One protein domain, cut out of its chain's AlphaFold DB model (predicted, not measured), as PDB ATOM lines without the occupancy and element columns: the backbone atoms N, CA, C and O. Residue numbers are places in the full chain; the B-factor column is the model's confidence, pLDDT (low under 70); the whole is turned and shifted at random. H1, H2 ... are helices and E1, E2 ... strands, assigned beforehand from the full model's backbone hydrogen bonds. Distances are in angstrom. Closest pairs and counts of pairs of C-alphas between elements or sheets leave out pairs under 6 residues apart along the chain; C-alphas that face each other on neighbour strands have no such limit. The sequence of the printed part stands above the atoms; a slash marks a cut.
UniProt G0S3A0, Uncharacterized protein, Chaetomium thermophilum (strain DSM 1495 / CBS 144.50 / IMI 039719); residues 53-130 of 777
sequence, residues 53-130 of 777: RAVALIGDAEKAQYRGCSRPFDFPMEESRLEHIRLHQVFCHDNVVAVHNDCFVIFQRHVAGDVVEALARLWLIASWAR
ATOM      1  N   ARG A  53     109.184 163.117 129.113       92.44
ATOM      2  CA  ARG A  53     108.911 163.711 130.424       92.44
ATOM      3  C   ARG A  53     109.849 163.125 131.474       92.44
ATOM      4  O   ARG A  53     109.907 161.906 131.644       92.44
ATOM      5  N   ALA A  54     110.536 163.981 132.218       92.69
ATOM      6  CA  ALA A  54     111.527 163.623 133.225       92.69
ATOM      7  C   ALA A  54     111.281 164.333 134.568       92.69
ATOM      8  O   ALA A  54     110.647 165.383 134.644       92.69
ATOM      9  N   VAL A  55     111.814 163.755 135.642       92.88
ATOM     10  CA  VAL A  55     111.912 164.325 136.989       92.88
ATOM     11  C   VAL A  55     113.393 164.410 137.347       92.88
ATOM     12  O   VAL A  55     114.136 163.451 137.144       92.88
ATOM     13  N   ALA A  56     113.830 165.549 137.877       91.06
ATOM     14  CA  ALA A  56     115.195 165.757 138.339       91.06
ATOM     15  C   ALA A  56     115.274 165.495 139.846       91.06
ATOM     16  O   ALA A  56     114.587 166.153 140.624       91.06
ATOM     17  N   LEU A  57     116.121 164.557 140.262       92.06
ATOM     18  CA  LEU A  57     116.518 164.352 141.653       92.06
ATOM     19  C   LEU A  57     117.759 165.206 141.942       92.06
ATOM     20  O   LEU A  57     118.697 165.218 141.142       92.06
ATOM     21  N   ILE A  58     117.765 165.916 143.068       89.50
ATOM     22  CA  ILE A  58     118.739 166.965 143.390       89.50
ATOM     23  C   ILE A  58     119.373 166.664 144.751       89.50
ATOM     24  O   ILE A  58     118.675 166.363 145.724       89.50
ATOM     25  N   GLY A  59     120.697 166.787 144.843       87.69
ATOM     26  CA  GLY A  59     121.423 166.574 146.091       87.69
ATOM     27  C   GLY A  59     122.876 167.041 146.055       87.69
ATOM     28  O   GLY A  59     123.413 167.433 145.021       87.69
ATOM     29  N   ASP A  60     123.509 166.991 147.217       84.31
ATOM     30  CA  ASP A  60     124.889 167.378 147.478       84.31
ATOM     31  C   ASP A  60     125.829 166.191 147.236       84.31
ATOM     32  O   ASP A  60     125.936 165.287 148.068       84.31
ATOM     33  N   ALA A  61     126.491 166.149 146.077       76.62
ATOM     34  CA  ALA A  61     127.315 164.996 145.707       76.62
ATOM     35  C   ALA A  61     128.583 164.841 146.560       76.62
ATOM     36  O   ALA A  61     129.119 163.733 146.628       76.62
ATOM     37  N   GLU A  62     129.060 165.904 147.207       75.75
ATOM     38  CA  GLU A  62     130.206 165.850 148.118       75.75
ATOM     39  C   GLU A  62     129.795 165.226 149.455       75.75
ATOM     40  O   GLU A  62     130.441 164.285 149.913       75.75
ATOM     41  N   LYS A  63     128.669 165.673 150.026       78.81
ATOM     42  CA  LYS A  63     128.122 165.164 151.301       78.81
ATOM     43  C   LYS A  63     127.292 163.882 151.167       78.81
ATOM     44  O   LYS A  63     126.792 163.388 152.171       78.81
ATOM     45  N   ALA A  64     127.107 163.375 149.945       82.38
ATOM     46  CA  ALA A  64     126.198 162.271 149.615       82.38
ATOM     47  C   ALA A  64     124.733 162.506 150.056       82.38
ATOM     48  O   ALA A  64     123.988 161.559 150.299       82.38
ATOM     49  N   GLN A  65     124.302 163.769 150.139       86.19
ATOM     50  CA  GLN A  65     123.036 164.154 150.766       86.19
ATOM     51  C   GLN A  65     121.976 164.556 149.732       86.19
ATOM     52  O   GLN A  65     122.043 165.637 149.143       86.19
ATOM     53  N   TYR A  66     120.948 163.727 149.555       89.00
ATOM     54  CA  TYR A  66     119.746 164.088 148.796       89.00
ATOM     55  C   TYR A  66     119.023 165.292 149.421       89.00
ATOM     56  O   TYR A  66     118.971 165.426 150.645       89.00
ATOM     57  N   ARG A  67     118.461 166.174 148.585       88.88
ATOM     58  CA  ARG A  67     117.748 167.388 149.025       88.88
ATOM     59  C   ARG A  67     116.313 167.501 148.505       88.88
ATOM     60  O   ARG A  67     115.527 168.234 149.097       88.88
ATOM     61  N   GLY A  68     115.953 166.803 147.427       89.19
ATOM     62  CA  GLY A  68     114.587 166.799 146.897       89.19
ATOM     63  C   GLY A  68     114.506 166.515 145.399       89.19
ATOM     64  O   GLY A  68     115.502 166.184 144.756       89.19
ATOM     65  N   CYS A  69     113.310 166.665 144.829       90.31
ATOM     66  CA  CYS A  69     113.061 166.458 143.405       90.31
ATOM     67  C   CYS A  69     112.283 167.619 142.769       90.31
ATOM     68  O   CYS A  69     111.558 168.354 143.445       90.31
ATOM     69  N   SER A  70     112.441 167.791 141.457       88.44
ATOM     70  CA  SER A  70     111.670 168.748 140.667       88.44
ATOM     71  C   SER A  70     110.223 168.287 140.467       88.44
ATOM     72  O   SER A  70     109.866 167.129 140.676       88.44
ATOM     73  N   ARG A  71     109.382 169.183 139.939       86.38
ATOM     74  CA  ARG A  71     108.176 168.751 139.214       86.38
ATOM     75  C   ARG A  71     108.580 168.071 137.894       86.38
ATOM     76  O   ARG A  71     109.671 168.368 137.400       86.38
ATOM     77  N   PRO A  72     107.730 167.210 137.304       89.62
ATOM     78  CA  PRO A  72     107.975 166.684 135.968       89.62
ATOM     79  C   PRO A  72     108.082 167.809 134.930       89.62
ATOM     80  O   PRO A  72     107.241 168.713 134.915       89.62
ATOM     81  N   PHE A  73     109.095 167.735 134.076       86.88
ATOM     82  CA  PHE A  73     109.384 168.660 132.978       86.88
ATOM     83  C   PHE A  73     109.679 167.864 131.703       86.88
ATOM     84  O   PHE A  73     109.959 166.670 131.772       86.88
ATOM     85  N   ASP A  74     109.626 168.513 130.547       85.62
ATOM     86  CA  ASP A  74     109.891 167.866 129.263       85.62
ATOM     87  C   ASP A  74     111.378 168.069 128.915       85.62
ATOM     88  O   ASP A  74     111.905 169.177 129.066       85.62
ATOM     89  N   PHE A  75     112.097 166.999 128.555       82.31
ATOM     90  CA  PHE A  75     113.560 167.038 128.441       82.31
ATOM     91  C   PHE A  75     114.010 167.969 127.290       82.31
ATOM     92  O   PHE A  75     113.421 167.912 126.206       82.31
ATOM     93  N   PRO A  76     115.005 168.856 127.497       71.81
ATOM     94  CA  PRO A  76     115.334 169.919 126.545       71.81
ATOM     95  C   PRO A  76     115.892 169.385 125.220       71.81
ATOM     96  O   PRO A  76     116.527 168.334 125.191       71.81
ATOM     97  N   MET A  77     115.691 170.153 124.142       58.91
ATOM     98  CA  MET A  77     116.297 169.876 122.836       58.91
ATOM     99  C   MET A  77     117.741 170.385 122.778       58.91
ATOM    100  O   MET A  77     118.025 171.506 123.213       58.91
ATOM    101  N   GLU A  78     118.638 169.590 122.207       54.34
ATOM    102  CA  GLU A  78     120.094 169.759 122.264       54.34
ATOM    103  C   GLU A  78     120.589 170.991 121.479       54.34
ATOM    104  O   GLU A  78     121.515 171.678 121.910       54.34
ATOM    105  N   GLU A  79     119.913 171.352 120.381       38.31
ATOM    106  CA  GLU A  79     120.210 172.574 119.611       38.31
ATOM    107  C   GLU A  79     119.652 173.863 120.256       38.31
ATOM    108  O   GLU A  79     120.023 174.974 119.858       38.31
ATOM    109  N   SER A  80     118.774 173.761 121.264       36.31
ATOM    110  CA  SER A  80     118.211 174.935 121.941       36.31
ATOM    111  C   SER A  80     119.121 175.409 123.079       36.31
ATOM    112  O   SER A  80     119.393 174.674 124.027       36.31
ATOM    113  N   ARG A  81     119.597 176.665 123.013       37.75
ATOM    114  CA  ARG A  81     120.372 177.278 124.109       37.75
ATOM    115  C   ARG A  81     119.585 177.152 125.418       37.75
ATOM    116  O   ARG A  81     118.429 177.556 125.490       37.75
ATOM    117  N   LEU A  82     120.231 176.584 126.437       40.66
ATOM    118  CA  LEU A  82     119.601 175.926 127.594       40.66
ATOM    119  C   LEU A  82     119.005 176.887 128.652       40.66
ATOM    120  O   LEU A  82     119.183 176.700 129.852       40.66
ATOM    121  N   GLU A  83     118.267 177.913 128.227       36.81
ATOM    122  CA  GLU A  83     117.744 179.001 129.069       36.81
ATOM    123  C   GLU A  83     116.452 178.653 129.843       36.81
ATOM    124  O   GLU A  83     115.820 179.529 130.446       36.81
ATOM    125  N   HIS A  84     115.980 177.402 129.783       41.84
ATOM    126  CA  HIS A  84     114.574 177.079 130.088       41.84
ATOM    127  C   HIS A  84     114.332 176.151 131.288       41.84
ATOM    128  O   HIS A  84     113.273 176.269 131.909       41.84
ATOM    129  N   ILE A  85     115.295 175.327 131.729       49.09
ATOM    130  CA  ILE A  85     115.145 174.598 133.005       49.09
ATOM    131  C   ILE A  85     115.478 175.533 134.183       49.09
ATOM    132  O   ILE A  85     116.553 175.477 134.782       49.09
ATOM    133  N   ARG A  86     114.528 176.403 134.546       43.59
ATOM    134  CA  ARG A  86     114.608 177.235 135.759       43.59
ATOM    135  C   ARG A  86     114.276 176.423 137.014       43.59
ATOM    136  O   ARG A  86     113.201 176.570 137.596       43.59
ATOM    137  N   LEU A  87     115.225 175.605 137.473       49.53
ATOM    138  CA  LEU A  87     115.204 175.078 138.840       49.53
ATOM    139  C   LEU A  87     115.530 176.218 139.818       49.53
ATOM    140  O   LEU A  87     116.671 176.428 140.222       49.53
ATOM    141  N   HIS A  88     114.507 176.992 140.181       39.72
ATOM    142  CA  HIS A  88     114.590 177.906 141.315       39.72
ATOM    143  C   HIS A  88     114.945 177.098 142.580       39.72
ATOM    144  O   HIS A  88     114.269 176.117 142.865       39.72
ATOM    145  N   GLN A  89     115.956 177.554 143.339       45.34
ATOM    146  CA  GLN A  89     116.539 176.901 144.533       45.34
ATOM    147  C   GLN A  89     117.523 175.739 144.269       45.34
ATOM    148  O   GLN A  89     117.352 174.648 144.807       45.34
ATOM    149  N   VAL A  90     118.605 175.974 143.512       43.41
ATOM    150  CA  VAL A  90     119.735 175.023 143.440       43.41
ATOM    151  C   VAL A  90     121.083 175.749 143.529       43.41
ATOM    152  O   VAL A  90     121.242 176.847 142.991       43.41
ATOM    153  N   PHE A  91     122.046 175.156 144.237       42.69
ATOM    154  CA  PHE A  91     123.367 175.723 144.512       42.69
ATOM    155  C   PHE A  91     124.440 175.164 143.566       42.69
ATOM    156  O   PHE A  91     124.273 174.139 142.911       42.69
ATOM    157  N   CYS A  92     125.593 175.831 143.507       42.03
ATOM    158  CA  CYS A  92     126.682 175.511 142.578       42.03
ATOM    159  C   CYS A  92     127.466 174.213 142.861       42.03
ATOM    160  O   CYS A  92     128.421 173.947 142.135       42.03
ATOM    161  N   HIS A  93     127.076 173.436 143.873       50.75
ATOM    162  CA  HIS A  93     127.697 172.162 144.276       50.75
ATOM    163  C   HIS A  93     126.751 170.963 144.062       50.75
ATOM    164  O   HIS A  93     127.084 169.823 144.384       50.75
ATOM    165  N   ASP A  94     125.539 171.227 143.569       62.91
ATOM    166  CA  ASP A  94     124.442 170.271 143.598       62.91
ATOM    167  C   ASP A  94     124.421 169.449 142.304       62.91
ATOM    168  O   ASP A  94     124.453 169.989 141.196       62.91
ATOM    169  N   ASN A  95     124.362 168.127 142.442       79.88
ATOM    170  CA  ASN A  95     124.381 167.185 141.330       79.88
ATOM    171  C   ASN A  95     122.958 166.709 141.021       79.88
ATOM    172  O   ASN A  95     122.196 166.349 141.928       79.88
ATOM    173  N   VAL A  96     122.614 166.694 139.733       85.56
ATOM    174  CA  VAL A  96     121.263 166.414 139.248       85.56
ATOM    175  C   VAL A  96     121.233 165.093 138.493       85.56
ATOM    176  O   VAL A  96     121.959 164.906 137.520       85.56
ATOM    177  N   VAL A  97     120.337 164.205 138.911       89.12
ATOM    178  CA  VAL A  97     120.022 162.949 138.223       89.12
ATOM    179  C   VAL A  97     118.647 163.094 137.585       89.12
ATOM    180  O   VAL A  97     117.669 163.306 138.300       89.12
ATOM    181  N   ALA A  98     118.536 162.947 136.266       91.31
ATOM    182  CA  ALA A  98     117.228 162.823 135.631       91.31
ATOM    183  C   ALA A  98     116.687 161.390 135.732       91.31
ATOM    184  O   ALA A  98     117.424 160.402 135.748       91.31
ATOM    185  N   VAL A  99     115.366 161.271 135.793       94.50
ATOM    186  CA  VAL A  99     114.621 160.012 135.805       94.50
ATOM    187  C   VAL A  99     113.404 160.194 134.899       94.50
ATOM    188  O   VAL A  99     112.722 161.202 135.037       94.50
ATOM    189  N   HIS A 100     113.096 159.259 133.989       94.81
ATOM    190  CA  HIS A 100     111.833 159.327 133.234       94.81
ATOM    191  C   HIS A 100     110.653 159.440 134.206       94.81
ATOM    192  O   HIS A 100     110.618 158.712 135.198       94.81
ATOM    193  N   ASN A 101     109.662 160.274 133.898       95.69
ATOM    194  CA  ASN A 101     108.446 160.442 134.697       95.69
ATOM    195  C   ASN A 101     107.802 159.089 135.043       95.69
ATOM    196  O   ASN A 101     107.453 158.832 136.193       95.69
ATOM    197  N   ASP A 102     107.730 158.186 134.069       95.44
ATOM    198  CA  ASP A 102     107.082 156.888 134.252       95.44
ATOM    199  C   ASP A 102     107.945 155.945 135.097       95.44
ATOM    200  O   ASP A 102     107.424 155.207 135.926       95.44
ATOM    201  N   CYS A 103     109.276 156.030 134.977       96.75
ATOM    202  CA  CYS A 103     110.194 155.317 135.867       96.75
ATOM    203  C   CYS A 103     110.123 155.867 137.300       96.75
ATOM    204  O   CYS A 103     110.169 155.094 138.246       96.75
ATOM    205  N   PHE A 104     109.943 157.176 137.488       96.69
ATOM    206  CA  PHE A 104     109.727 157.770 138.810       96.69
ATOM    207  C   PHE A 104     108.419 157.255 139.440       96.69
ATOM    208  O   PHE A 104     108.431 156.770 140.571       96.69
ATOM    209  N   VAL A 105     107.311 157.237 138.687       96.06
ATOM    210  CA  VAL A 105     106.018 156.693 139.153       96.06
ATOM    211  C   VAL A 105     106.079 155.181 139.412       96.06
ATOM    212  O   VAL A 105     105.522 154.709 140.405       96.06
ATOM    213  N   ILE A 106     106.754 154.404 138.558       96.00
ATOM    214  CA  ILE A 106     106.953 152.962 138.770       96.00
ATOM    215  C   ILE A 106     107.818 152.727 140.015       96.00
ATOM    216  O   ILE A 106     107.451 151.892 140.836       96.00
ATOM    217  N   PHE A 107     108.906 153.478 140.202       96.38
ATOM    218  CA  PHE A 107     109.782 153.371 141.371       96.38
ATOM    219  C   PHE A 107     109.001 153.592 142.672       96.38
ATOM    220  O   PHE A 107     108.963 152.701 143.519       96.38
ATOM    221  N   GLN A 108     108.282 154.714 142.789       94.81
ATOM    222  CA  GLN A 108     107.490 155.049 143.982       94.81
ATOM    223  C   GLN A 108     106.419 154.001 144.337       94.81
ATOM    224  O   GLN A 108     106.043 153.893 145.499       94.81
ATOM    225  N   ARG A 109     105.928 153.225 143.360       94.00
ATOM    226  CA  ARG A 109     104.934 152.154 143.571       94.00
ATOM    227  C   ARG A 109     105.527 150.801 143.985       94.00
ATOM    228  O   ARG A 109     104.759 149.926 144.370       94.00
ATOM    229  N   HIS A 110     106.843 150.611 143.870       93.94
ATOM    230  CA  HIS A 110     107.518 149.325 144.118       93.94
ATOM    231  C   HIS A 110     108.650 149.407 145.157       93.94
ATOM    232  O   HIS A 110     109.339 148.414 145.390       93.94
ATOM    233  N   VAL A 111     108.840 150.573 145.778       92.44
ATOM    234  CA  VAL A 111     109.612 150.726 147.017       92.44
ATOM    235  C   VAL A 111     108.839 150.101 148.180       92.44
ATOM    236  O   VAL A 111     107.620 150.253 148.271       92.44
ATOM    237  N   ALA A 112     109.555 149.444 149.090       85.00
ATOM    238  CA  ALA A 112     109.073 149.132 150.431       85.00
ATOM    239  C   ALA A 112     109.753 150.066 151.447       85.00
ATOM    240  O   ALA A 112     110.955 150.304 151.354       85.00
ATOM    241  N   GLY A 113     108.994 150.586 152.417       84.94
ATOM    242  CA  GLY A 113     109.483 151.583 153.380       84.94
ATOM    243  C   GLY A 113     109.214 153.028 152.942       84.94
ATOM    244  O   GLY A 113     108.252 153.284 152.214       84.94
ATOM    245  N   ASP A 114     110.027 153.976 153.414       88.88
ATOM    246  CA  ASP A 114     109.859 155.394 153.081       88.88
ATOM    247  C   ASP A 114     110.342 155.699 151.652       88.88
ATOM    248  O   ASP A 114     111.493 155.477 151.267       88.88
ATOM    249  N   VAL A 115     109.440 156.281 150.862       89.94
ATOM    250  CA  VAL A 115     109.709 156.766 149.508       89.94
ATOM    251  C   VAL A 115     110.761 157.882 149.509       89.94
ATOM    252  O   VAL A 115     111.494 158.008 148.531       89.94
ATOM    253  N   VAL A 116     110.879 158.686 150.572       89.62
ATOM    254  CA  VAL A 116     111.890 159.754 150.672       89.62
ATOM    255  C   VAL A 116     113.295 159.170 150.830       89.62
ATOM    256  O   VAL A 116     114.201 159.577 150.100       89.62
ATOM    257  N   GLU A 117     113.473 158.181 151.709       88.62
ATOM    258  CA  GLU A 117     114.750 157.474 151.888       88.62
ATOM    259  C   GLU A 117     115.131 156.678 150.633       88.62
ATOM    260  O   GLU A 117     116.268 156.758 150.160       88.62
ATOM    261  N   ALA A 118     114.170 155.990 150.013       90.88
ATOM    262  CA  ALA A 118     114.414 155.277 148.764       90.88
ATOM    263  C   ALA A 118     114.752 156.224 147.596       90.88
ATOM    264  O   ALA A 118     115.605 155.895 146.773       90.88
ATOM    265  N   LEU A 119     114.148 157.418 147.519       92.31
ATOM    266  CA  LEU A 119     114.540 158.446 146.544       92.31
ATOM    267  C   LEU A 119     115.938 159.015 146.831       92.31
ATOM    268  O   LEU A 119     116.671 159.303 145.880       92.31
ATOM    269  N   ALA A 120     116.340 159.120 148.101       90.06
ATOM    270  CA  ALA A 120     117.705 159.486 148.468       90.06
ATOM    271  C   ALA A 120     118.716 158.426 148.008       90.06
ATOM    272  O   ALA A 120     119.719 158.770 147.378       90.06
ATOM    273  N   ARG A 121     118.411 157.141 148.230       89.62
ATOM    274  CA  ARG A 121     119.185 155.985 147.742       89.62
ATOM    275  C   ARG A 121     119.252 155.931 146.211       89.62
ATOM    276  O   ARG A 121     120.331 155.739 145.656       89.62
ATOM    277  N   LEU A 122     118.146 156.195 145.513       92.38
ATOM    278  CA  LEU A 122     118.109 156.272 144.048       92.38
ATOM    279  C   LEU A 122     118.991 157.405 143.508       92.38
ATOM    280  O   LEU A 122     119.786 157.184 142.592       92.38
ATOM    281  N   TRP A 123     118.873 158.612 144.071       92.06
ATOM    282  CA  TRP A 123     119.727 159.741 143.698       92.06
ATOM    283  C   TRP A 123     121.204 159.442 143.989       92.06
ATOM    284  O   TRP A 123     122.057 159.741 143.151       92.06
ATOM    285  N   LEU A 124     121.513 158.808 145.124       89.00
ATOM    286  CA  LEU A 124     122.869 158.403 145.489       89.00
ATOM    287  C   LEU A 124     123.452 157.433 144.454       89.00
ATOM    288  O   LEU A 124     124.447 157.759 143.812       89.00
ATOM    289  N   ILE A 125     122.814 156.276 144.247       88.62
ATOM    290  CA  ILE A 125     123.295 155.219 143.343       88.62
ATOM    291  C   ILE A 125     123.494 155.770 141.925       88.62
ATOM    292  O   ILE A 125     124.530 155.531 141.304       88.62
ATOM    293  N   ALA A 126     122.541 156.557 141.422       88.88
ATOM    294  CA  ALA A 126     122.620 157.129 140.083       88.88
ATOM    295  C   ALA A 126     123.680 158.238 139.948       88.88
ATOM    296  O   ALA A 126     124.348 158.314 138.917       88.88
ATOM    297  N   SER A 127     123.877 159.077 140.973       86.69
ATOM    298  CA  SER A 127     124.895 160.140 140.951       86.69
ATOM    299  C   SER A 127     126.317 159.627 141.215       86.69
ATOM    300  O   SER A 127     127.276 160.235 140.739       86.69
ATOM    301  N   TRP A 128     126.459 158.494 141.912       86.12
ATOM    302  CA  TRP A 128     127.726 157.788 142.159       86.12
ATOM    303  C   TRP A 128     128.056 156.739 141.087       86.12
ATOM    304  O   TRP A 128     129.146 156.171 141.091       86.12
ATOM    305  N   ALA A 129     127.168 156.537 140.110       84.31
ATOM    306  CA  ALA A 129     127.497 155.816 138.885       84.31
ATOM    307  C   ALA A 129     128.501 156.579 137.987       84.31
ATOM    308  O   ALA A 129     129.147 155.966 137.139       84.31
ATOM    309  N   ARG A 130     128.691 157.890 138.208       80.69
ATOM    310  CA  ARG A 130     129.852 158.652 137.716       80.69
ATOM    311  C   ARG A 130     131.083 158.322 138.583       80.69
ATOM    312  O   ARG A 130     131.056 158.639 139.774       80.69
TER     313      ARG A 130
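What this domain is: This is residues 53 to 130 of the 777 residues of an uncharacterized protein of Chaetomium thermophilum (strain DSM 1495 / CBS 144.50 / IMI 039719) (UniProt G0S3A0). A small sheet of three antiparallel strands has helix H2 laid across one face, while H1 stands up from the sheet where E3 ends. Residues 77 to 83, within the long link from E2 to E3, stick out as a free loop. The printed part has 78 residues, with three named strands and then two named helices, E1 E2 E3 H1 H2, and the sheet order is E2 E1 E3. The class is mixed, in two layers, helices on one face of a sheet; the whole is compact, radius of gyration of the C-alphas 12.9 A, spanning 40 by 28 by 23 A.

How they stand to each other: E1, residues 53 to 60, and E2, residues 65 to 69, form a hairpin, with N 58 and O 68 2.8 A apart, within hydrogen-bond range. E3, residues 94 to 100, is antiparallel to E1 on its other side, with N 57 and O 97 2.8 A apart. H1, residues 101 to 110, stands up from the sheet at 55 degrees, over E3; the closest C-alphas of H1 and E1 are those of Asn 101 and Ala 54, 4.7 A apart. H2, residues 115 to 128, is on the sheet at a height of 8.0 A, over E2, E1 and E3, and runs across the strands, at 81 degrees to E1 on the local plane. Its closest C-alpha pair with E2 is Ala 120 and Tyr 66, 5.0 A. H1 and H2 are close but not clearly touching, Gln 108 and Val 115 being nearest, their C-alphas 6.2 A apart, at a steep tilt of 56 degrees, opposite ways. In H1 and H2 every O i to N i+4 pair is within hydrogen-bond range.

Where its parts are: E1 runs 23.7 A from C-alpha 53 at (108.911, 163.711, 130.424), E2 12.6 A and E3 19.7 A. H1 is 14.6 A long and H2 19.5 A, ending with C-alpha 128 at (127.726, 157.788, 142.159).

The domain as a whole: The two C-alphas farthest apart, those of Glu 79 and Gly 113, are 41.2 A apart. The printed part has no cut. The link from E2 to E3, 24 residues, is long; the other links are tight. Residues 77 to 94 have pLDDT under 70.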